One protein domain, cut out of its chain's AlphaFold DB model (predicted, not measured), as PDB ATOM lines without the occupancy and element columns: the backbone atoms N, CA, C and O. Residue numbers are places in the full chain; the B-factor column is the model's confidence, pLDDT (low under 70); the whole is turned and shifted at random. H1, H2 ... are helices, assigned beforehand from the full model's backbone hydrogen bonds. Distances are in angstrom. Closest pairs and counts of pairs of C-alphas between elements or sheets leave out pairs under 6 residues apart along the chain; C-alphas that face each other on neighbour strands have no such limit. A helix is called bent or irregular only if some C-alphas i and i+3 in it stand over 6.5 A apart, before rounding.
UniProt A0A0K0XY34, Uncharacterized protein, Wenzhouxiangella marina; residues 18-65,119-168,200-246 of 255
ATOM      1  N   TRP A  18     147.041  87.991 144.063       71.00
ATOM      2  CA  TRP A  18     147.737  87.349 145.184       71.00
ATOM      3  C   TRP A  18     149.072  86.712 144.794       71.00
ATOM      4  O   TRP A  18     150.068  86.914 145.483       71.00
ATOM      5  N   ARG A  19     149.148  86.000 143.661       73.62
ATOM      6  CA  ARG A  19     150.420  85.402 143.206       73.62
ATOM      7  C   ARG A  19     151.484  86.456 142.897       73.62
ATOM      8  O   ARG A  19     152.649  86.265 143.231       73.62
ATOM      9  N   SER A  20     151.082  87.588 142.321       73.38
ATOM     10  CA  SER A  20     151.986  88.711 142.034       73.38
ATOM     11  C   SER A  20     152.411  89.517 143.275       73.38
ATOM     12  O   SER A  20     153.322  90.344 143.183       73.38
ATOM     13  N   ALA A  21     151.750  89.283 144.415       76.12
ATOM     14  CA  ALA A  21     152.034  89.885 145.717       76.12
ATOM     15  C   ALA A  21     152.975  89.029 146.588       76.12
ATOM     16  O   ALA A  21     153.570  89.554 147.523       76.12
ATOM     17  N   ILE A  22     153.161  87.738 146.280       81.00
ATOM     18  CA  ILE A  22     154.013  86.826 147.070       81.00
ATOM     19  C   ILE A  22     155.442  87.361 147.267       81.00
ATOM     20  O   ILE A  22     155.901  87.362 148.408       81.00
ATOM     21  N   PRO A  23     156.152  87.861 146.232       78.94
ATOM     22  CA  PRO A  23     157.506  88.380 146.429       78.94
ATOM     23  C   PRO A  23     157.545  89.580 147.385       78.94
ATOM     24  O   PRO A  23     158.485  89.713 148.163       78.94
ATOM     25  N   ASP A  24     156.503  90.420 147.352       77.88
ATOM     26  CA  ASP A  24     156.368  91.596 148.219       77.88
ATOM     27  C   ASP A  24     156.143  91.172 149.677       77.88
ATOM     28  O   ASP A  24     156.769  91.705 150.591       77.88
ATOM     29  N   LEU A  25     155.302  90.155 149.893       80.31
ATOM     30  CA  LEU A  25     155.019  89.592 151.215       80.31
ATOM     31  C   LEU A  25     156.237  88.887 151.820       80.31
ATOM     32  O   LEU A  25     156.508  89.059 153.006       80.31
ATOM     33  N   ILE A  26     156.993  88.135 151.014       84.00
ATOM     34  CA  ILE A  26     158.246  87.506 151.456       84.00
ATOM     35  C   ILE A  26     159.258  88.587 151.843       84.00
ATOM     36  O   ILE A  26     159.849  88.503 152.917       84.00
ATOM     37  N   GLY A  27     159.417  89.625 151.013       79.81
ATOM     38  CA  GLY A  27     160.275  90.768 151.328       79.81
ATOM     39  C   GLY A  27     159.869  91.451 152.636       79.81
ATOM     40  O   GLY A  27     160.719  91.676 153.492       79.81
ATOM     41  N   CYS A  28     158.570  91.694 152.832       80.12
ATOM     42  CA  CYS A  28     158.027  92.268 154.064       80.12
ATOM     43  C   CYS A  28     158.328  91.397 155.294       80.12
ATOM     44  O   CYS A  28     158.776  91.910 156.317       80.12
ATOM     45  N   GLY A  29     158.086  90.086 155.199       83.31
ATOM     46  CA  GLY A  29     158.308  89.144 156.294       83.31
ATOM     47  C   GLY A  29     159.782  89.016 156.668       83.31
ATOM     48  O   GLY A  29     160.120  89.073 157.846       83.31
ATOM     49  N   LEU A  30     160.668  88.918 155.672       83.69
ATOM     50  CA  LEU A  30     162.117  88.882 155.890       83.69
ATOM     51  C   LEU A  30     162.621  90.166 156.543       83.69
ATOM     52  O   LEU A  30     163.429  90.105 157.465       83.69
ATOM     53  N   ALA A  31     162.133  91.320 156.094       79.62
ATOM     54  CA  ALA A  31     162.571  92.596 156.629       79.62
ATOM     55  C   ALA A  31     162.112  92.802 158.085       79.62
ATOM     56  O   ALA A  31     162.912  93.214 158.923       79.62
ATOM     57  N   LEU A  32     160.869  92.424 158.409       81.88
ATOM     58  CA  LEU A  32     160.358  92.411 159.785       81.88
ATOM     59  C   LEU A  32     161.134  91.438 160.680       81.88
ATOM     60  O   LEU A  32     161.512  91.800 161.793       81.88
ATOM     61  N   ALA A  33     161.398  90.222 160.195       84.12
ATOM     62  CA  ALA A  33     162.160  89.225 160.939       84.12
ATOM     63  C   ALA A  33     163.586  89.714 161.228       84.12
ATOM     64  O   ALA A  33     164.046  89.625 162.363       84.12
ATOM     65  N   LEU A  34     164.261  90.296 160.231       82.62
ATOM     66  CA  LEU A  34     165.605  90.842 160.397       82.62
ATOM     67  C   LEU A  34     165.623  92.008 161.385       82.62
ATOM     68  O   LEU A  34     166.424  91.984 162.318       82.62
ATOM     69  N   ALA A  35     164.708  92.972 161.241       81.75
ATOM     70  CA  ALA A  35     164.591  94.098 162.166       81.75
ATOM     71  C   ALA A  35     164.379  93.627 163.615       81.75
ATOM     72  O   ALA A  35     165.018  94.142 164.533       81.75
ATOM     73  N   TRP A  36     163.549  92.599 163.816       82.94
ATOM     74  CA  TRP A  36     163.344  91.985 165.126       82.94
ATOM     75  C   TRP A  36     164.617  91.317 165.661       82.94
ATOM     76  O   TRP A  36     165.030  91.592 166.785       82.94
ATOM     77  N   THR A  37     165.275  90.471 164.862       85.81
ATOM     78  CA  THR A  37     166.481  89.739 165.299       85.81
ATOM     79  C   THR A  37     167.674  90.643 165.592       85.81
ATOM     80  O   THR A  37     168.487  90.321 166.451       85.81
ATOM     81  N   LEU A  38     167.771  91.778 164.900       84.31
ATOM     82  CA  LEU A  38     168.843  92.751 165.078       84.31
ATOM     83  C   LEU A  38     168.539  93.766 166.189       84.31
ATOM     84  O   LEU A  38     169.349  94.660 166.417       84.31
ATOM     85  N   GLY A  39     167.385  93.648 166.861       83.44
ATOM     86  CA  GLY A  39     166.982  94.556 167.934       83.44
ATOM     87  C   GLY A  39     166.883  96.008 167.471       83.44
ATOM     88  O   GLY A  39     167.268  96.911 168.212       83.44
ATOM     89  N   TRP A  40     166.432  96.228 166.232       85.50
ATOM     90  CA  TRP A  40     166.382  97.561 165.640       85.50
ATOM     91  C   TRP A  40     165.540  98.517 166.477       85.50
ATOM     92  O   TRP A  40     164.448  98.173 166.940       85.50
ATOM     93  N   ARG A  41     166.061  99.732 166.647       87.31
ATOM     94  CA  ARG A  41     165.397 100.868 167.288       87.31
ATOM     95  C   ARG A  41     164.743 101.752 166.226       87.31
ATOM     96  O   ARG A  41     165.096 101.697 165.048       87.31
ATOM     97  N   THR A  42     163.832 102.635 166.638       86.12
ATOM     98  CA  THR A  42     163.172 103.576 165.714       86.12
ATOM     99  C   THR A  42     164.177 104.418 164.918       86.12
ATOM    100  O   THR A  42     163.972 104.654 163.726       86.12
ATOM    101  N   ALA A  43     165.317 104.765 165.522       88.75
ATOM    102  CA  ALA A  43     166.431 105.423 164.842       88.75
ATOM    103  C   ALA A  43     166.963 104.621 163.637       88.75
ATOM    104  O   ALA A  43     167.158 105.187 162.563       88.75
ATOM    105  N   ASP A  44     167.155 103.307 163.788       90.12
ATOM    106  CA  ASP A  44     167.681 102.429 162.735       90.12
ATOM    107  C   ASP A  44     166.735 102.360 161.534       90.12
ATOM    108  O   ASP A  44     167.157 102.377 160.374       90.12
ATOM    109  N   LEU A  45     165.428 102.347 161.805       88.00
ATOM    110  CA  LEU A  45     164.417 102.351 160.755       88.00
ATOM    111  C   LEU A  45     164.382 103.691 160.010       88.00
ATOM    112  O   LEU A  45     164.317 103.716 158.784       88.00
ATOM    113  N   ILE A  46     164.460 104.810 160.730       90.88
ATOM    114  CA  ILE A  46     164.471 106.137 160.109       90.88
ATOM    115  C   ILE A  46     165.707 106.305 159.216       90.88
ATOM    116  O   ILE A  46     165.574 106.728 158.067       90.88
ATOM    117  N   TRP A  47     166.894 105.928 159.701       94.06
ATOM    118  CA  TRP A  47     168.132 106.044 158.928       94.06
ATOM    119  C   TRP A  47     168.186 105.090 157.733       94.06
ATOM    120  O   TRP A  47     168.641 105.488 156.660       94.06
ATOM    121  N   SER A  48     167.675 103.863 157.865       92.06
ATOM    122  CA  SER A  48     167.586 102.927 156.736       92.06
ATOM    123  C   SER A  48     166.593 103.388 155.666       92.06
ATOM    124  O   SER A  48     166.902 103.292 154.478       92.06
ATOM    125  N   LEU A  49     165.447 103.959 156.050       91.19
ATOM    126  CA  LEU A  49     164.488 104.552 155.112       91.19
ATOM    127  C   LEU A  49     165.034 105.810 154.439       91.19
ATOM    128  O   LEU A  49     164.848 105.972 153.236       91.19
ATOM    129  N   TRP A  50     165.735 106.668 155.182       94.94
ATOM    130  CA  TRP A  50     166.419 107.836 154.623       94.94
ATOM    131  C   TRP A  50     167.485 107.421 153.598       94.94
ATOM    132  O   TRP A  50     167.557 107.974 152.500       94.94
ATOM    133  N   LEU A  51     168.289 106.402 153.918       95.56
ATOM    134  CA  LEU A  51     169.302 105.881 153.002       95.56
ATOM    135  C   LEU A  51     168.649 105.259 151.760       95.56
ATOM    136  O   LEU A  51     169.100 105.487 150.637       95.56
ATOM    137  N   ALA A  52     167.572 104.495 151.948       92.81
ATOM    138  CA  ALA A  52     166.812 103.906 150.855       92.81
ATOM    139  C   ALA A  52     166.186 104.975 149.950       92.81
ATOM    140  O   ALA A  52     166.304 104.857 148.730       92.81
ATOM    141  N   SER A  53     165.576 106.029 150.505       93.12
ATOM    142  CA  SER A  53     165.004 107.119 149.706       93.12
ATOM    143  C   SER A  53     166.074 107.807 148.869       93.12
ATOM    144  O   SER A  53     165.844 108.030 147.681       93.12
ATOM    145  N   LEU A  54     167.259 108.046 149.444       95.06
ATOM    146  CA  LEU A  54     168.394 108.637 148.743       95.06
ATOM    147  C   LEU A  54     168.863 107.739 147.591       95.06
ATOM    148  O   LEU A  54     168.894 108.166 146.439       95.06
ATOM    149  N   VAL A  55     169.217 106.485 147.881       95.69
ATOM    150  CA  VAL A  55     169.858 105.591 146.904       95.69
ATOM    151  C   VAL A  55     168.875 105.130 145.831       95.69
ATOM    152  O   VAL A  55     169.180 105.207 144.637       95.69
ATOM    153  N   VAL A  56     167.687 104.668 146.225       92.88
ATOM    154  CA  VAL A  56     166.668 104.190 145.279       92.88
ATOM    155  C   VAL A  56     166.108 105.366 144.483       92.88
ATOM    156  O   VAL A  56     165.993 105.273 143.261       92.88
ATOM    157  N   GLY A  57     165.839 106.500 145.138       91.00
ATOM    158  CA  GLY A  57     165.368 107.718 144.479       91.00
ATOM    159  C   GLY A  57     166.370 108.257 143.458       91.00
ATOM    160  O   GLY A  57     165.993 108.537 142.320       91.00
ATOM    161  N   TYR A  58     167.660 108.316 143.803       93.75
ATOM    162  CA  TYR A  58     168.693 108.753 142.862       93.75
ATOM    163  C   TYR A  58     168.870 107.772 141.700       93.75
ATOM    164  O   TYR A  58     168.990 108.178 140.543       93.75
ATOM    165  N   SER A  59     168.793 106.469 141.978       94.12
ATOM    166  CA  SER A  59     168.808 105.436 140.938       94.12
ATOM    167  C   SER A  59     167.629 105.583 139.973       94.12
ATOM    168  O   SER A  59     167.796 105.395 138.769       94.12
ATOM    169  N   LEU A  60     166.447 105.971 140.465       90.19
ATOM    170  CA  LEU A  60     165.287 106.270 139.622       90.19
ATOM    171  C   LEU A  60     165.497 107.513 138.757       90.19
ATOM    172  O   LEU A  60     165.104 107.489 137.593       90.19
ATOM    173  N   ILE A  61     166.134 108.567 139.275       90.69
ATOM    174  CA  ILE A  61     166.501 109.748 138.475       90.69
ATOM    175  C   ILE A  61     167.388 109.305 137.308       90.69
ATOM    176  O   ILE A  61     167.048 109.549 136.149       90.69
ATOM    177  N   LEU A  62     168.464 108.563 137.584       92.62
ATOM    178  CA  LEU A  62     169.350 108.029 136.543       92.62
ATOM    179  C   LEU A  62     168.594 107.147 135.544       92.62
ATOM    180  O   LEU A  62     168.736 107.312 134.331       92.62
ATOM    181  N   TRP A  63     167.740 106.249 136.035       90.88
ATOM    182  CA  TRP A  63     166.945 105.358 135.197       90.88
ATOM    183  C   TRP A  63     165.981 106.116 134.278       90.88
ATOM    184  O   TRP A  63     165.874 105.794 133.096       90.88
ATOM    185  N   LYS A  64     165.286 107.142 134.778       87.00
ATOM    186  CA  LYS A  64     164.332 107.923 133.976       87.00
ATOM    187  C   LYS A  64     165.034 108.846 132.983       87.00
ATOM    188  O   LYS A  64     164.532 108.999 131.871       87.00
ATOM    189  N   LEU A  65     166.183 109.417 133.348       89.56
ATOM    190  CA  LEU A  65     166.958 110.276 132.452       89.56
ATOM    191  C   LEU A  65     167.608 109.464 131.333       89.56
ATOM    192  O   LEU A  65     167.468 109.825 130.166       89.56
ATOM    193  N   HIS A 119     167.334 117.098 155.227       91.44
ATOM    194  CA  HIS A 119     166.574 116.083 155.944       91.44
ATOM    195  C   HIS A 119     167.453 115.214 156.858       91.44
ATOM    196  O   HIS A 119     167.000 114.852 157.938       91.44
ATOM    197  N   SER A 120     168.709 114.916 156.503       92.81
ATOM    198  CA  SER A 120     169.615 114.193 157.408       92.81
ATOM    199  C   SER A 120     169.996 115.033 158.621       92.81
ATOM    200  O   SER A 120     170.083 114.488 159.714       92.81
ATOM    201  N   VAL A 121     170.170 116.350 158.459       91.44
ATOM    202  CA  VAL A 121     170.376 117.265 159.596       91.44
ATOM    203  C   VAL A 121     169.161 117.228 160.529       91.44
ATOM    204  O   VAL A 121     169.328 117.050 161.733       91.44
ATOM    205  N   PHE A 122     167.946 117.295 159.973       90.06
ATOM    206  CA  PHE A 122     166.702 117.157 160.742       90.06
ATOM    207  C   PHE A 122     166.608 115.810 161.469       90.06
ATOM    208  O   PHE A 122     166.322 115.771 162.658       90.06
ATOM    209  N   VAL A 123     166.871 114.689 160.793       90.19
ATOM    210  CA  VAL A 123     166.849 113.367 161.438       90.19
ATOM    211  C   VAL A 123     167.901 113.295 162.546       90.19
ATOM    212  O   VAL A 123     167.603 112.833 163.646       90.19
ATOM    213  N   SER A 124     169.110 113.801 162.294       90.06
ATOM    214  CA  SER A 124     170.217 113.766 163.250       90.06
ATOM    215  C   SER A 124     169.969 114.602 164.504       90.06
ATOM    216  O   SER A 124     170.542 114.274 165.539       90.06
ATOM    217  N   SER A 125     169.124 115.641 164.461       87.12
ATOM    218  CA  SER A 125     168.790 116.412 165.668       87.12
ATOM    219  C   SER A 125     167.926 115.634 166.667       87.12
ATOM    220  O   SER A 125     167.854 116.022 167.829       87.12
ATOM    221  N   PHE A 126     167.282 114.543 166.236       87.19
ATOM    222  CA  PHE A 126     166.462 113.678 167.098       87.19
ATOM    223  C   PHE A 126     167.074 112.290 167.300       87.19
ATOM    224  O   PHE A 126     166.955 111.708 168.376       87.19
ATOM    225  N   PHE A 127     167.740 111.765 166.272       89.38
ATOM    226  CA  PHE A 127     168.319 110.426 166.243       89.38
ATOM    227  C   PHE A 127     169.784 110.496 165.783       89.38
ATOM    228  O   PHE A 127     170.083 110.139 164.640       89.38
ATOM    229  N   PRO A 128     170.710 110.973 166.633       88.38
ATOM    230  CA  PRO A 128     172.117 111.102 166.264       88.38
ATOM    231  C   PRO A 128     172.750 109.733 165.964       88.38
ATOM    232  O   PRO A 128     172.509 108.753 166.670       88.38
ATOM    233  N   ILE A 129     173.567 109.668 164.907       85.56
ATOM    234  CA  ILE A 129     174.245 108.435 164.452       85.56
ATOM    235  C   ILE A 129     175.403 108.064 165.388       85.56
ATOM    236  O   ILE A 129     175.645 106.878 165.651       85.56
ATOM    237  N   SER A 130     176.087 109.093 165.893       80.06
ATOM    238  CA  SER A 130     177.236 108.998 166.783       80.06
ATOM    239  C   SER A 130     177.032 109.928 167.986       80.06
ATOM    240  O   SER A 130     176.476 111.016 167.836       80.06
ATOM    241  N   PRO A 131     177.490 109.549 169.191       68.94
ATOM    242  CA  PRO A 131     177.365 110.396 170.380       68.94
ATOM    243  C   PRO A 131     178.133 111.725 170.261       68.94
ATOM    244  O   PRO A 131     177.814 112.676 170.964       68.94
ATOM    245  N   GLU A 132     179.107 111.807 169.348       66.31
ATOM    246  CA  GLU A 132     179.889 113.020 169.077       66.31
ATOM    247  C   GLU A 132     179.267 113.946 168.016       66.31
ATOM    248  O   GLU A 132     179.810 115.015 167.738       66.31
ATOM    249  N   THR A 133     178.113 113.589 167.436       65.94
ATOM    250  CA  THR A 133     177.378 114.430 166.475       65.94
ATOM    251  C   THR A 133     176.686 115.599 167.210       65.94
ATOM    252  O   THR A 133     175.465 115.689 167.267       65.94
ATOM    253  N   GLY A 134     177.465 116.475 167.854       53.31
ATOM    254  CA  GLY A 134     176.983 117.535 168.753       53.31
ATOM    255  C   GLY A 134     176.813 118.919 168.115       53.31
ATOM    256  O   GLY A 134     176.254 119.814 168.744       53.31
ATOM    257  N   ALA A 135     177.271 119.132 166.878       57.50
ATOM    258  CA  ALA A 135     177.102 120.411 166.185       57.50
ATOM    259  C   ALA A 135     175.885 120.368 165.247       57.50
ATOM    260  O   ALA A 135     175.794 119.495 164.388       57.50
ATOM    261  N   ALA A 136     174.988 121.353 165.364       57.59
ATOM    262  CA  ALA A 136     173.696 121.435 164.660       57.59
ATOM    263  C   ALA A 136     173.757 121.407 163.110       57.59
ATOM    264  O   ALA A 136     172.722 121.284 162.465       57.59
ATOM    265  N   PHE A 137     174.951 121.482 162.509       64.75
ATOM    266  CA  PHE A 137     175.203 121.331 161.065       64.75
ATOM    267  C   PHE A 137     176.405 120.412 160.752       64.75
ATOM    268  O   PHE A 137     176.921 120.412 159.638       64.75
ATOM    269  N   GLY A 138     176.882 119.645 161.735       64.88
ATOM    270  CA  GLY A 138     178.174 118.953 161.714       64.88
ATOM    271  C   GLY A 138     178.148 117.507 161.228       64.88
ATOM    272  O   GLY A 138     178.971 116.726 161.696       64.88
ATOM    273  N   LEU A 139     177.227 117.127 160.332       84.19
ATOM    274  CA  LEU A 139     177.287 115.796 159.720       84.19
ATOM    275  C   LEU A 139     178.536 115.703 158.844       84.19
ATOM    276  O   LEU A 139     178.662 116.386 157.824       84.19
ATOM    277  N   SER A 140     179.465 114.858 159.264       87.88
ATOM    278  CA  SER A 140     180.697 114.591 158.544       87.88
ATOM    279  C   SER A 140     180.482 113.512 157.483       87.88
ATOM    280  O   SER A 140     179.520 112.743 157.516       87.88
ATOM    281  N   MET A 141     181.424 113.390 156.545       89.38
ATOM    282  CA  MET A 141     181.412 112.270 155.599       89.38
ATOM    283  C   MET A 141     181.503 110.908 156.315       89.38
ATOM    284  O   MET A 141     180.969 109.917 155.819       89.38
ATOM    285  N   ALA A 142     182.135 110.856 157.493       90.62
ATOM    286  CA  ALA A 142     182.225 109.641 158.295       90.62
ATOM    287  C   ALA A 142     180.848 109.189 158.808       90.62
ATOM    288  O   ALA A 142     180.569 107.993 158.797       90.62
ATOM    289  N   ASP A 143     179.959 110.121 159.162       91.06
ATOM    290  CA  ASP A 143     178.598 109.796 159.603       91.06
ATOM    291  C   ASP A 143     177.775 109.179 158.465       91.06
ATOM    292  O   ASP A 143     177.106 108.163 158.651       91.06
ATOM    293  N   PHE A 144     177.876 109.730 157.249       92.50
ATOM    294  CA  PHE A 144     177.209 109.158 156.074       92.50
ATOM    295  C   PHE A 144     177.756 107.776 155.709       92.50
ATOM    296  O   PHE A 144     176.987 106.879 155.361       92.50
ATOM    297  N   LEU A 145     179.074 107.586 155.808       93.69
ATOM    298  CA  LEU A 145     179.696 106.278 155.616       93.69
ATOM    299  C   LEU A 145     179.243 105.278 156.679       93.69
ATOM    300  O   LEU A 145     179.034 104.114 156.352       93.69
ATOM    301  N   GLU A 146     179.041 105.716 157.918       92.81
ATOM    302  CA  GLU A 146     178.540 104.858 158.985       92.81
ATOM    303  C   GLU A 146     177.080 104.452 158.752       92.81
ATOM    304  O   GLU A 146     176.750 103.273 158.881       92.81
ATOM    305  N   VAL A 147     176.217 105.380 158.321       94.06
ATOM    306  CA  VAL A 147     174.839 105.071 157.888       94.06
ATOM    307  C   VAL A 147     174.858 104.063 156.745       94.06
ATOM    308  O   VAL A 147     174.156 103.052 156.797       94.06
ATOM    309  N   LEU A 148     175.694 104.289 155.731       95.19
ATOM    310  CA  LEU A 148     175.839 103.356 154.620       95.19
ATOM    311  C   LEU A 148     176.302 101.982 155.124       95.19
ATOM    312  O   LEU A 148     175.685 100.975 154.800       95.19
ATOM    313  N   ARG A 149     177.334 101.922 155.968       94.75
ATOM    314  CA  ARG A 149     177.880 100.670 156.507       94.75
ATOM    315  C   ARG A 149     176.859  99.897 157.344       94.75
ATOM    316  O   ARG A 149     176.774  98.680 157.206       94.75
ATOM    317  N   ARG A 150     176.089 100.579 158.198       92.69
ATOM    318  CA  ARG A 150     175.087  99.957 159.084       92.69
ATOM    319  C   ARG A 150     173.832  99.511 158.337       92.69
ATOM    320  O   ARG A 150     173.293  98.450 158.646       92.69
ATOM    321  N   TYR A 151     173.372 100.295 157.362       92.94
ATOM    322  CA  TYR A 151     172.038 100.130 156.775       92.94
ATOM    323  C   TYR A 151     172.035  99.733 155.291       92.94
ATOM    324  O   TYR A 151     170.963  99.485 154.741       92.94
ATOM    325  N   ALA A 152     173.191  99.596 154.626       93.06
ATOM    326  CA  ALA A 152     173.254  99.197 153.212       93.06
ATOM    327  C   ALA A 152     172.586  97.848 152.921       93.06
ATOM    328  O   ALA A 152     172.064  97.652 151.825       93.06
ATOM    329  N   TRP A 153     172.552  96.925 153.885       90.56
ATOM    330  CA  TRP A 153     171.885  95.632 153.704       90.56
ATOM    331  C   TRP A 153     170.370  95.766 153.475       90.56
ATOM    332  O   TRP A 153     169.761  94.865 152.902       90.56
ATOM    333  N   PHE A 154     169.762  96.890 153.871       89.88
ATOM    334  CA  PHE A 154     168.353  97.190 153.613       89.88
ATOM    335  C   PHE A 154     168.100  97.611 152.153       89.88
ATOM    336  O   PHE A 154     166.979  97.496 151.655       89.88
ATOM    337  N   LEU A 155     169.132  98.049 151.419       92.12
ATOM    338  CA  LEU A 155     168.990  98.543 150.046       92.12
ATOM    339  C   LEU A 155     168.431  97.493 149.074       92.12
ATOM    340  O   LEU A 155     167.487  97.830 148.358       92.12
ATOM    341  N   PRO A 156     168.910  96.230 149.036       90.56
ATOM    342  CA  PRO A 156     168.302  95.194 148.201       90.56
ATOM    343  C   PRO A 156     166.798  95.015 148.445       90.56
ATOM    344  O   PRO A 156     166.039  94.836 147.493       90.56
ATOM    345  N   LEU A 157     166.350  95.111 149.702       86.88
ATOM    346  CA  LEU A 157     164.932  95.017 150.057       86.88
ATOM    347  C   LEU A 157     164.148  96.226 149.543       86.88
ATOM    348  O   LEU A 157     163.075  96.062 148.963       86.88
ATOM    349  N   ALA A 158     164.702  97.429 149.691       88.12
ATOM    350  CA  ALA A 158     164.098  98.648 149.167       88.12
ATOM    351  C   ALA A 158     163.990  98.626 147.630       88.12
ATOM    352  O   ALA A 158     162.934  98.937 147.078       88.12
ATOM    353  N   PHE A 159     165.037  98.182 146.928       90.06
ATOM    354  CA  PHE A 159     164.996  97.990 145.476       90.06
ATOM    355  C   PHE A 159     163.961  96.947 145.064       90.06
ATOM    356  O   PHE A 159     163.255  97.145 144.075       90.06
ATOM    357  N   LEU A 160     163.840  95.850 145.816       86.31
ATOM    358  CA  LEU A 160     162.824  94.841 145.552       86.31
ATOM    359  C   LEU A 160     161.419  95.435 145.689       86.31
ATOM    360  O   LEU A 160     160.604  95.229 144.791       86.31
ATOM    361  N   ALA A 161     161.146  96.198 146.750       83.06
ATOM    362  CA  ALA A 161     159.854  96.856 146.964       83.06
ATOM    363  C   ALA A 161     159.504  97.824 145.819       83.06
ATOM    364  O   ALA A 161     158.398  97.794 145.272       83.06
ATOM    365  N   GLU A 162     160.479  98.616 145.376       84.62
ATOM    366  CA  GLU A 162     160.285  99.648 144.353       84.62
ATOM    367  C   GLU A 162     160.550  99.170 142.917       84.62
ATOM    368  O   GLU A 162     160.489  99.957 141.971       84.62
ATOM    369  N   ARG A 163     160.774  97.864 142.699       86.38
ATOM    370  CA  ARG A 163     161.124  97.293 141.379       86.38
ATOM    371  C   ARG A 163     160.163  97.683 140.257       86.38
ATOM    372  O   ARG A 163     160.556  97.796 139.102       86.38
ATOM    373  N   HIS A 164     158.893  97.899 140.594       82.19
ATOM    374  CA  HIS A 164     157.862  98.267 139.636       82.19
ATOM    375  C   HIS A 164     158.090  99.667 139.034       82.19
ATOM    376  O   HIS A 164     157.749  99.877 137.869       82.19
ATOM    377  N   LEU A 165     158.732 100.592 139.759       82.25
ATOM    378  CA  LEU A 165     159.068 101.938 139.275       82.25
ATOM    379  C   LEU A 165     160.179 101.932 138.213       82.25
ATOM    380  O   LEU A 165     160.232 102.827 137.358       82.25
ATOM    381  N   PHE A 166     161.019 100.893 138.235       84.06
ATOM    382  CA  PHE A 166     162.061 100.630 137.241       84.06
ATOM    383  C   PHE A 166     161.530  99.936 135.983       84.06
ATOM    384  O   PHE A 166     162.291  99.684 135.048       84.06
ATOM    385  N   SER A 167     160.224  99.671 135.896       80.31
ATOM    386  CA  SER A 167     159.639  99.136 134.670       80.31
ATOM    387  C   SER A 167     159.845 100.120 133.520       80.31
ATOM    388  O   SER A 167     159.604 101.327 133.636       80.31
ATOM    389  N   LEU A 168     160.319  99.589 132.398       69.38
ATOM    390  CA  LEU A 168     160.433 100.341 131.159       69.38
ATOM    391  C   LEU A 168     159.038 100.808 130.729       69.38
ATOM    392  O   LEU A 168     158.076 100.059 130.922       69.38
ATOM    393  N   MET A 200     158.025 112.183 135.917       68.19
ATOM    394  CA  MET A 200     158.786 112.437 137.128       68.19
ATOM    395  C   MET A 200     157.852 112.446 138.335       68.19
ATOM    396  O   MET A 200     158.304 112.234 139.456       68.19
ATOM    397  N   GLY A 201     156.546 112.638 138.112       72.06
ATOM    398  CA  GLY A 201     155.532 112.593 139.158       72.06
ATOM    399  C   GLY A 201     155.511 111.242 139.870       72.06
ATOM    400  O   GLY A 201     155.409 111.204 141.094       72.06
ATOM    401  N   ALA A 202     155.675 110.134 139.141       66.56
ATOM    402  CA  ALA A 202     155.772 108.803 139.742       66.56
ATOM    403  C   ALA A 202     157.011 108.644 140.645       66.56
ATOM    404  O   ALA A 202     156.895 108.139 141.761       66.56
ATOM    405  N   ALA A 203     158.180 109.124 140.202       68.69
ATOM    406  CA  ALA A 203     159.409 109.075 140.999       68.69
ATOM    407  C   ALA A 203     159.300 109.949 142.261       68.69
ATOM    408  O   ALA A 203     159.663 109.518 143.355       68.69
ATOM    409  N   TYR A 204     158.721 111.145 142.126       73.12
ATOM    410  CA  TYR A 204     158.499 112.061 143.242       73.12
ATOM    411  C   TYR A 204     157.537 111.483 144.288       73.12
ATOM    412  O   TYR A 204     157.801 111.576 145.484       73.12
ATOM    413  N   LYS A 205     156.455 110.822 143.856       77.69
ATOM    414  CA  LYS A 205     155.500 110.157 144.758       77.69
ATOM    415  C   LYS A 205     156.156 109.067 145.607       77.69
ATOM    416  O   LYS A 205     155.836 108.969 146.788       77.69
ATOM    417  N   GLY A 206     157.065 108.278 145.028       77.94
ATOM    418  CA  GLY A 206     157.797 107.236 145.758       77.94
ATOM    419  C   GLY A 206     158.665 107.818 146.874       77.94
ATOM    420  O   GLY A 206     158.544 107.421 148.030       77.94
ATOM    421  N   VAL A 207     159.466 108.835 146.547       76.44
ATOM    422  CA  VAL A 207     160.316 109.540 147.520       76.44
ATOM    423  C   VAL A 207     159.457 110.183 148.608       76.44
ATOM    424  O   VAL A 207     159.657 109.913 149.790       76.44
ATOM    425  N   LEU A 208     158.435 110.954 148.222       81.81
ATOM    426  CA  LEU A 208     157.536 111.625 149.162       81.81
ATOM    427  C   LEU A 208     156.875 110.638 150.131       81.81
ATOM    428  O   LEU A 208     156.818 110.910 151.326       81.81
ATOM    429  N   ARG A 209     156.425 109.474 149.643       83.88
ATOM    430  CA  ARG A 209     155.861 108.411 150.488       83.88
ATOM    431  C   ARG A 209     156.843 107.979 151.577       83.88
ATOM    432  O   ARG A 209     156.431 107.862 152.725       83.88
ATOM    433  N   ILE A 210     158.120 107.775 151.244       83.00
ATOM    434  CA  ILE A 210     159.138 107.380 152.230       83.00
ATOM    435  C   ILE A 210     159.367 108.493 153.259       83.00
ATOM    436  O   ILE A 210     159.397 108.212 154.455       83.00
ATOM    437  N   HIS A 211     159.445 109.759 152.841       84.81
ATOM    438  CA  HIS A 211     159.605 110.875 153.785       84.81
ATOM    439  C   HIS A 211     158.403 111.034 154.717       84.81
ATOM    440  O   HIS A 211     158.582 111.249 155.912       84.81
ATOM    441  N   LEU A 212     157.180 110.861 154.210       87.31
ATOM    442  CA  LEU A 212     155.980 110.875 155.046       87.31
ATOM    443  C   LEU A 212     155.985 109.736 156.075       87.31
ATOM    444  O   LEU A 212     155.568 109.952 157.210       87.31
ATOM    445  N   LEU A 213     156.507 108.554 155.724       86.31
ATOM    446  CA  LEU A 213     156.695 107.458 156.684       86.31
ATOM    447  C   LEU A 213     157.738 107.801 157.756       86.31
ATOM    448  O   LEU A 213     157.540 107.461 158.920       86.31
ATOM    449  N   ILE A 214     158.810 108.510 157.396       84.00
ATOM    450  CA  ILE A 214     159.805 108.999 158.362       84.00
ATOM    451  C   ILE A 214     159.171 110.007 159.335       84.00
ATOM    452  O   ILE A 214     159.341 109.872 160.546       84.00
ATOM    453  N   PHE A 215     158.375 110.962 158.844       86.56
ATOM    454  CA  PHE A 215     157.639 111.893 159.711       86.56
ATOM    455  C   PHE A 215     156.610 111.184 160.597       86.56
ATOM    456  O   PHE A 215     156.449 111.548 161.763       86.56
ATOM    457  N   PHE A 216     155.946 110.147 160.082       88.25
ATOM    458  CA  PHE A 216     155.058 109.303 160.877       88.25
ATOM    459  C   PHE A 216     155.812 108.597 162.013       88.25
ATOM    460  O   PHE A 216     155.360 108.653 163.153       88.25
ATOM    461  N   LEU A 217     156.969 107.983 161.736       84.12
ATOM    462  CA  LEU A 217     157.804 107.333 162.758       84.12
ATOM    463  C   LEU A 217     158.251 108.311 163.837       84.12
ATOM    464  O   LEU A 217     158.208 107.985 165.021       84.12
ATOM    465  N   PHE A 218     158.640 109.515 163.428       84.81
ATOM    466  CA  PHE A 218     158.982 110.582 164.354       84.81
ATOM    467  C   PHE A 218     157.803 110.929 165.277       84.81
ATOM    468  O   PHE A 218     157.957 110.923 166.498       84.81
ATOM    469  N   GLY A 219     156.615 111.165 164.712       84.12
ATOM    470  CA  GLY A 219     155.409 111.446 165.493       84.12
ATOM    471  C   GLY A 219     155.022 110.291 166.418       84.12
ATOM    472  O   GLY A 219     154.650 110.520 167.567       84.12
ATOM    473  N   ALA A 220     155.166 109.048 165.955       86.75
ATOM    474  CA  ALA A 220     154.881 107.864 166.752       86.75
ATOM    475  C   ALA A 220     155.839 107.723 167.945       86.75
ATOM    476  O   ALA A 220     155.398 107.451 169.062       86.75
ATOM    477  N   HIS A 221     157.132 107.978 167.728       85.62
ATOM    478  CA  HIS A 221     158.134 107.997 168.790       85.62
ATOM    479  C   HIS A 221     157.863 109.110 169.808       85.62
ATOM    480  O   HIS A 221     157.874 108.856 171.011       85.62
ATOM    481  N   ALA A 222     157.544 110.322 169.341       86.25
ATOM    482  CA  ALA A 222     157.190 111.447 170.206       86.25
ATOM    483  C   ALA A 222     155.923 111.175 171.043       86.25
ATOM    484  O   ALA A 222     155.811 111.659 172.166       86.25
ATOM    485  N   ALA A 223     154.993 110.367 170.524       89.38
ATOM    486  CA  ALA A 223     153.801 109.914 171.239       89.38
ATOM    487  C   ALA A 223     154.056 108.736 172.205       89.38
ATOM    488  O   ALA A 223     153.123 108.288 172.869       89.38
ATOM    489  N   GLY A 224     155.286 108.212 172.282       87.62
ATOM    490  CA  GLY A 224     155.637 107.082 173.143       87.62
ATOM    491  C   GLY A 224     155.052 105.742 172.687       87.62
ATOM    492  O   GLY A 224     154.885 104.838 173.506       87.62
ATOM    493  N   LEU A 225     154.708 105.599 171.400       87.56
ATOM    494  CA  LEU A 225     154.227 104.325 170.869       87.56
ATOM    495  C   LEU A 225     155.322 103.254 170.973       87.56
ATOM    496  O   LEU A 225     156.494 103.553 170.729       87.56
ATOM    497  N   PRO A 226     154.960 101.992 171.273       84.69
ATOM    498  CA  PRO A 226     155.921 100.905 171.263       84.69
ATOM    499  C   PRO A 226     156.584 100.790 169.891       84.69
ATOM    500  O   PRO A 226     155.901 100.702 168.868       84.69
ATOM    501  N   ASP A 227     157.911 100.719 169.895       80.94
ATOM    502  CA  ASP A 227     158.765 100.572 168.715       80.94
ATOM    503  C   ASP A 227     158.220  99.518 167.729       80.94
ATOM    504  O   ASP A 227     158.056  99.785 166.540       80.94
ATOM    505  N   PHE A 228     157.799  98.354 168.235       79.19
ATOM    506  CA  PHE A 228     157.234  97.277 167.415       79.19
ATOM    507  C   PHE A 228     155.962  97.662 166.636       79.19
ATOM    508  O   PHE A 228     155.779  97.237 165.490       79.19
ATOM    509  N   VAL A 229     155.076  98.466 167.232       81.31
ATOM    510  CA  VAL A 229     153.840  98.926 166.574       81.31
ATOM    511  C   VAL A 229     154.195  99.883 165.440       81.31
ATOM    512  O   VAL A 229     153.708  99.722 164.319       81.31
ATOM    513  N   SER A 230     155.110 100.816 165.706       79.88
ATOM    514  CA  SER A 230     155.641 101.752 164.715       79.88
ATOM    515  C   SER A 230     156.289 101.013 163.536       79.88
ATOM    516  O   SER A 230     156.006 101.329 162.378       79.88
ATOM    517  N   TYR A 231     157.071  99.960 163.805       79.31
ATOM    518  CA  TYR A 231     157.677  99.116 162.767       79.31
ATOM    519  C   TYR A 231     156.629  98.417 161.922       79.31
ATOM    520  O   TYR A 231     156.678  98.483 160.696       79.31
ATOM    521  N   SER A 232     155.661  97.777 162.571       78.94
ATOM    522  CA  SER A 232     154.623  97.010 161.889       78.94
ATOM    523  C   SER A 232     153.854  97.889 160.906       78.94
ATOM    524  O   SER A 232     153.690  97.516 159.746       78.94
ATOM    525  N   VAL A 233     153.461  99.097 161.325       82.75
ATOM    526  CA  VAL A 233     152.747 100.041 160.455       82.75
ATOM    527  C   VAL A 233     153.596 100.456 159.261       82.75
ATOM    528  O   VAL A 233     153.086 100.481 158.143       82.75
ATOM    529  N   VAL A 234     154.879 100.754 159.454       78.94
ATOM    530  CA  VAL A 234     155.746 101.204 158.359       78.94
ATOM    531  C   VAL A 234     156.062 100.086 157.383       78.94
ATOM    532  O   VAL A 234     155.947 100.295 156.178       78.94
ATOM    533  N   TYR A 235     156.391  98.892 157.866       77.81
ATOM    534  CA  TYR A 235     156.657  97.746 157.001       77.81
ATOM    535  C   TYR A 235     155.418  97.351 156.198       77.81
ATOM    536  O   TYR A 235     155.510  97.162 154.985       77.81
ATOM    537  N   LEU A 236     154.243  97.330 156.832       80.94
ATOM    538  CA  LEU A 236     152.982  97.114 156.128       80.94
ATOM    539  C   LEU A 236     152.693  98.256 155.149       80.94
ATOM    540  O   LEU A 236     152.314  98.025 154.008       80.94
ATOM    541  N   SER A 237     152.915  99.505 155.535       79.12
ATOM    542  CA  SER A 237     152.657 100.637 154.648       79.12
ATOM    543  C   SER A 237     153.619 100.692 153.475       79.12
ATOM    544  O   SER A 237     153.213 101.169 152.425       79.12
ATOM    545  N   PHE A 238     154.863 100.235 153.625       73.69
ATOM    546  CA  PHE A 238     155.901 100.308 152.600       73.69
ATOM    547  C   PHE A 238     155.876  99.090 151.668       73.69
ATOM    548  O   PHE A 238     155.753  99.254 150.453       73.69
ATOM    549  N   PHE A 239     155.908  97.877 152.228       72.44
ATOM    550  CA  PHE A 239     156.032  96.632 151.466       72.44
ATOM    551  C   PHE A 239     154.695  95.983 151.113       72.44
ATOM    552  O   PHE A 239     154.628  95.251 150.125       72.44
ATOM    553  N   PHE A 240     153.628  96.200 151.892       73.81
ATOM    554  CA  PHE A 240     152.380  95.486 151.639       73.81
ATOM    555  C   PHE A 240     151.727  95.997 150.345       73.81
ATOM    556  O   PHE A 240     151.484  97.200 150.194       73.81
ATOM    557  N   PRO A 241     151.403  95.111 149.388       66.75
ATOM    558  CA  PRO A 241     150.868  95.516 148.098       66.75
ATOM    559  C   PRO A 241     149.352  95.750 148.181       66.75
ATOM    560  O   PRO A 241     148.563  95.034 147.559       66.75
ATOM    561  N   TRP A 242     148.942  96.781 148.930       71.25
ATOM    562  CA  TRP A 242     147.542  97.112 149.228       71.25
ATOM    563  C   TRP A 242     146.644  97.100 147.983       71.25
ATOM    564  O   TRP A 242     145.580  96.489 147.996       71.25
ATOM    565  N   GLN A 243     147.102  97.681 146.872       69.12
ATOM    566  CA  GLN A 243     146.335  97.744 145.623       69.12
ATOM    567  C   GLN A 243     146.154  96.382 144.938       69.12
ATOM    568  O   GLN A 243     145.128  96.149 144.302       69.12
ATOM    569  N   LYS A 244     147.129  95.471 145.061       67.44
ATOM    570  CA  LYS A 244     147.051  94.130 144.456       67.44
ATOM    571  C   LYS A 244     146.156  93.193 145.265       67.44
ATOM    572  O   LYS A 244     145.571  92.277 144.694       67.44
ATOM    573  N   VAL A 245     146.087  93.410 146.580       66.44
ATOM    574  CA  VAL A 245     145.331  92.572 147.520       66.44
ATOM    575  C   VAL A 245     143.883  93.042 147.647       66.44
ATOM    576  O   VAL A 245     142.974  92.219 147.588       66.44
ATOM    577  N   PHE A 246     143.659  94.351 147.781       73.25
ATOM    578  CA  PHE A 246     142.332  94.923 148.037       73.25
ATOM    579  C   PHE A 246     141.670  95.549 146.800       73.25
ATOM    580  O   PHE A 246     140.500  95.920 146.858       73.25
TER     581      PHE A 246
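What this domain is: This is residues 18 to 65, 119 to 168 and 200 to 246 of the 255 residues of an uncharacterized protein of Wenzhouxiangella marina (UniProt A0A0K0XY34). A small up-and-down bundle, H2, H5 and H6, has the kinked helix H4 crossing H2 at a steep angle, and H1 packs on H6 and on the later part of H4. Little H3 packs on H2, H7 sits by the first residues of H1, and the unnamed stretch 125 to 140 forms a loop at the other end of the longest axis. The printed part has 145 residues with seven named helices, H1 to H7 in order, and no named strand; its class is all helix. It is compact, with a radius of gyration of the C-alphas of 15.5 A, and spans 48 by 39 by 24 A.

Where its parts are: H1, residues 18 to 37, begins with C-alpha 18 at (147.737, 87.349, 145.184) and is 27.6 A long, with a kink of 27 degrees near residue 25. H2, residues 42 to 65, is 34.1 A long. H3, residues 119 to 124, measures 8.5 A. H4, residues 141 to 166, begins with C-alpha 141 at (181.412, 112.270, 155.599), is 29.1 A long and has a kink of 69 degrees near residue 154. H1 and H4 are irregular: C-alphas 20 and 23 are 7.1 A apart, and C-alphas 161 and 164 are 7.7 A apart. H5, residues 200 to 222, is 33.1 A long, and H6, residues 227 to 239, is 17.9 A long. H7, residues 242 to 246, measures 5.8 A and ends with C-alpha 246 at (142.332, 94.923, 148.037).

How they stand to each other: H2 is the hub, touching four helices. It touches H5, opposite ways at a shallow tilt of 6 degrees, with the closest C-alphas, Ser 53 and Val 207, 5.7 A apart. H5 and H6 form a helical hairpin; their closest C-alphas, Leu 217 and Ser 230, are 6.3 A apart. Residues 42 to 45 of H2 alone touch H6, with C-alphas 42 and 227 closest at 6.1 A. H4 touches H2 at a steep tilt of 59 degrees, closest at C-alphas 48 and 151, 5.3 A. H2 and H3 only just touch, with 3 pairs of C-alphas within 8 A, the closest being Trp 50 and Ser 120 at 7.6 A. H1 touches H6 with residues 24 to 32 alone, closest at C-alphas 28 and 239, 5.5 A, and H4 with residues 24 to 31 alone, closest at C-alphas 27 and 157, 6.4 A. Residues 18 to 21 of H1 alone touch H7, closest at C-alphas 18 and 245, 6.2 A. H1 and H5 are apart. Every O i to N i+4 pair is within hydrogen-bond range in H2, H3, H5, H6 and H7; H1 has 14 of 16 and H4 14 of 22.

The domain as a whole: The two C-alphas farthest apart, Arg 19 and Ala 135, are 49.7 A apart. Residues 66 to 118 and 169 to 199 are not printed; the gaps between C-alphas across these cuts are 24.2 A and 13.6 A. Of the links printed whole, H3 to H4 is long and the others are tight. The mean pLDDT of the printed part is 83.3, and 16 residues are under 70, among them 131 to 138 and 243 to 245.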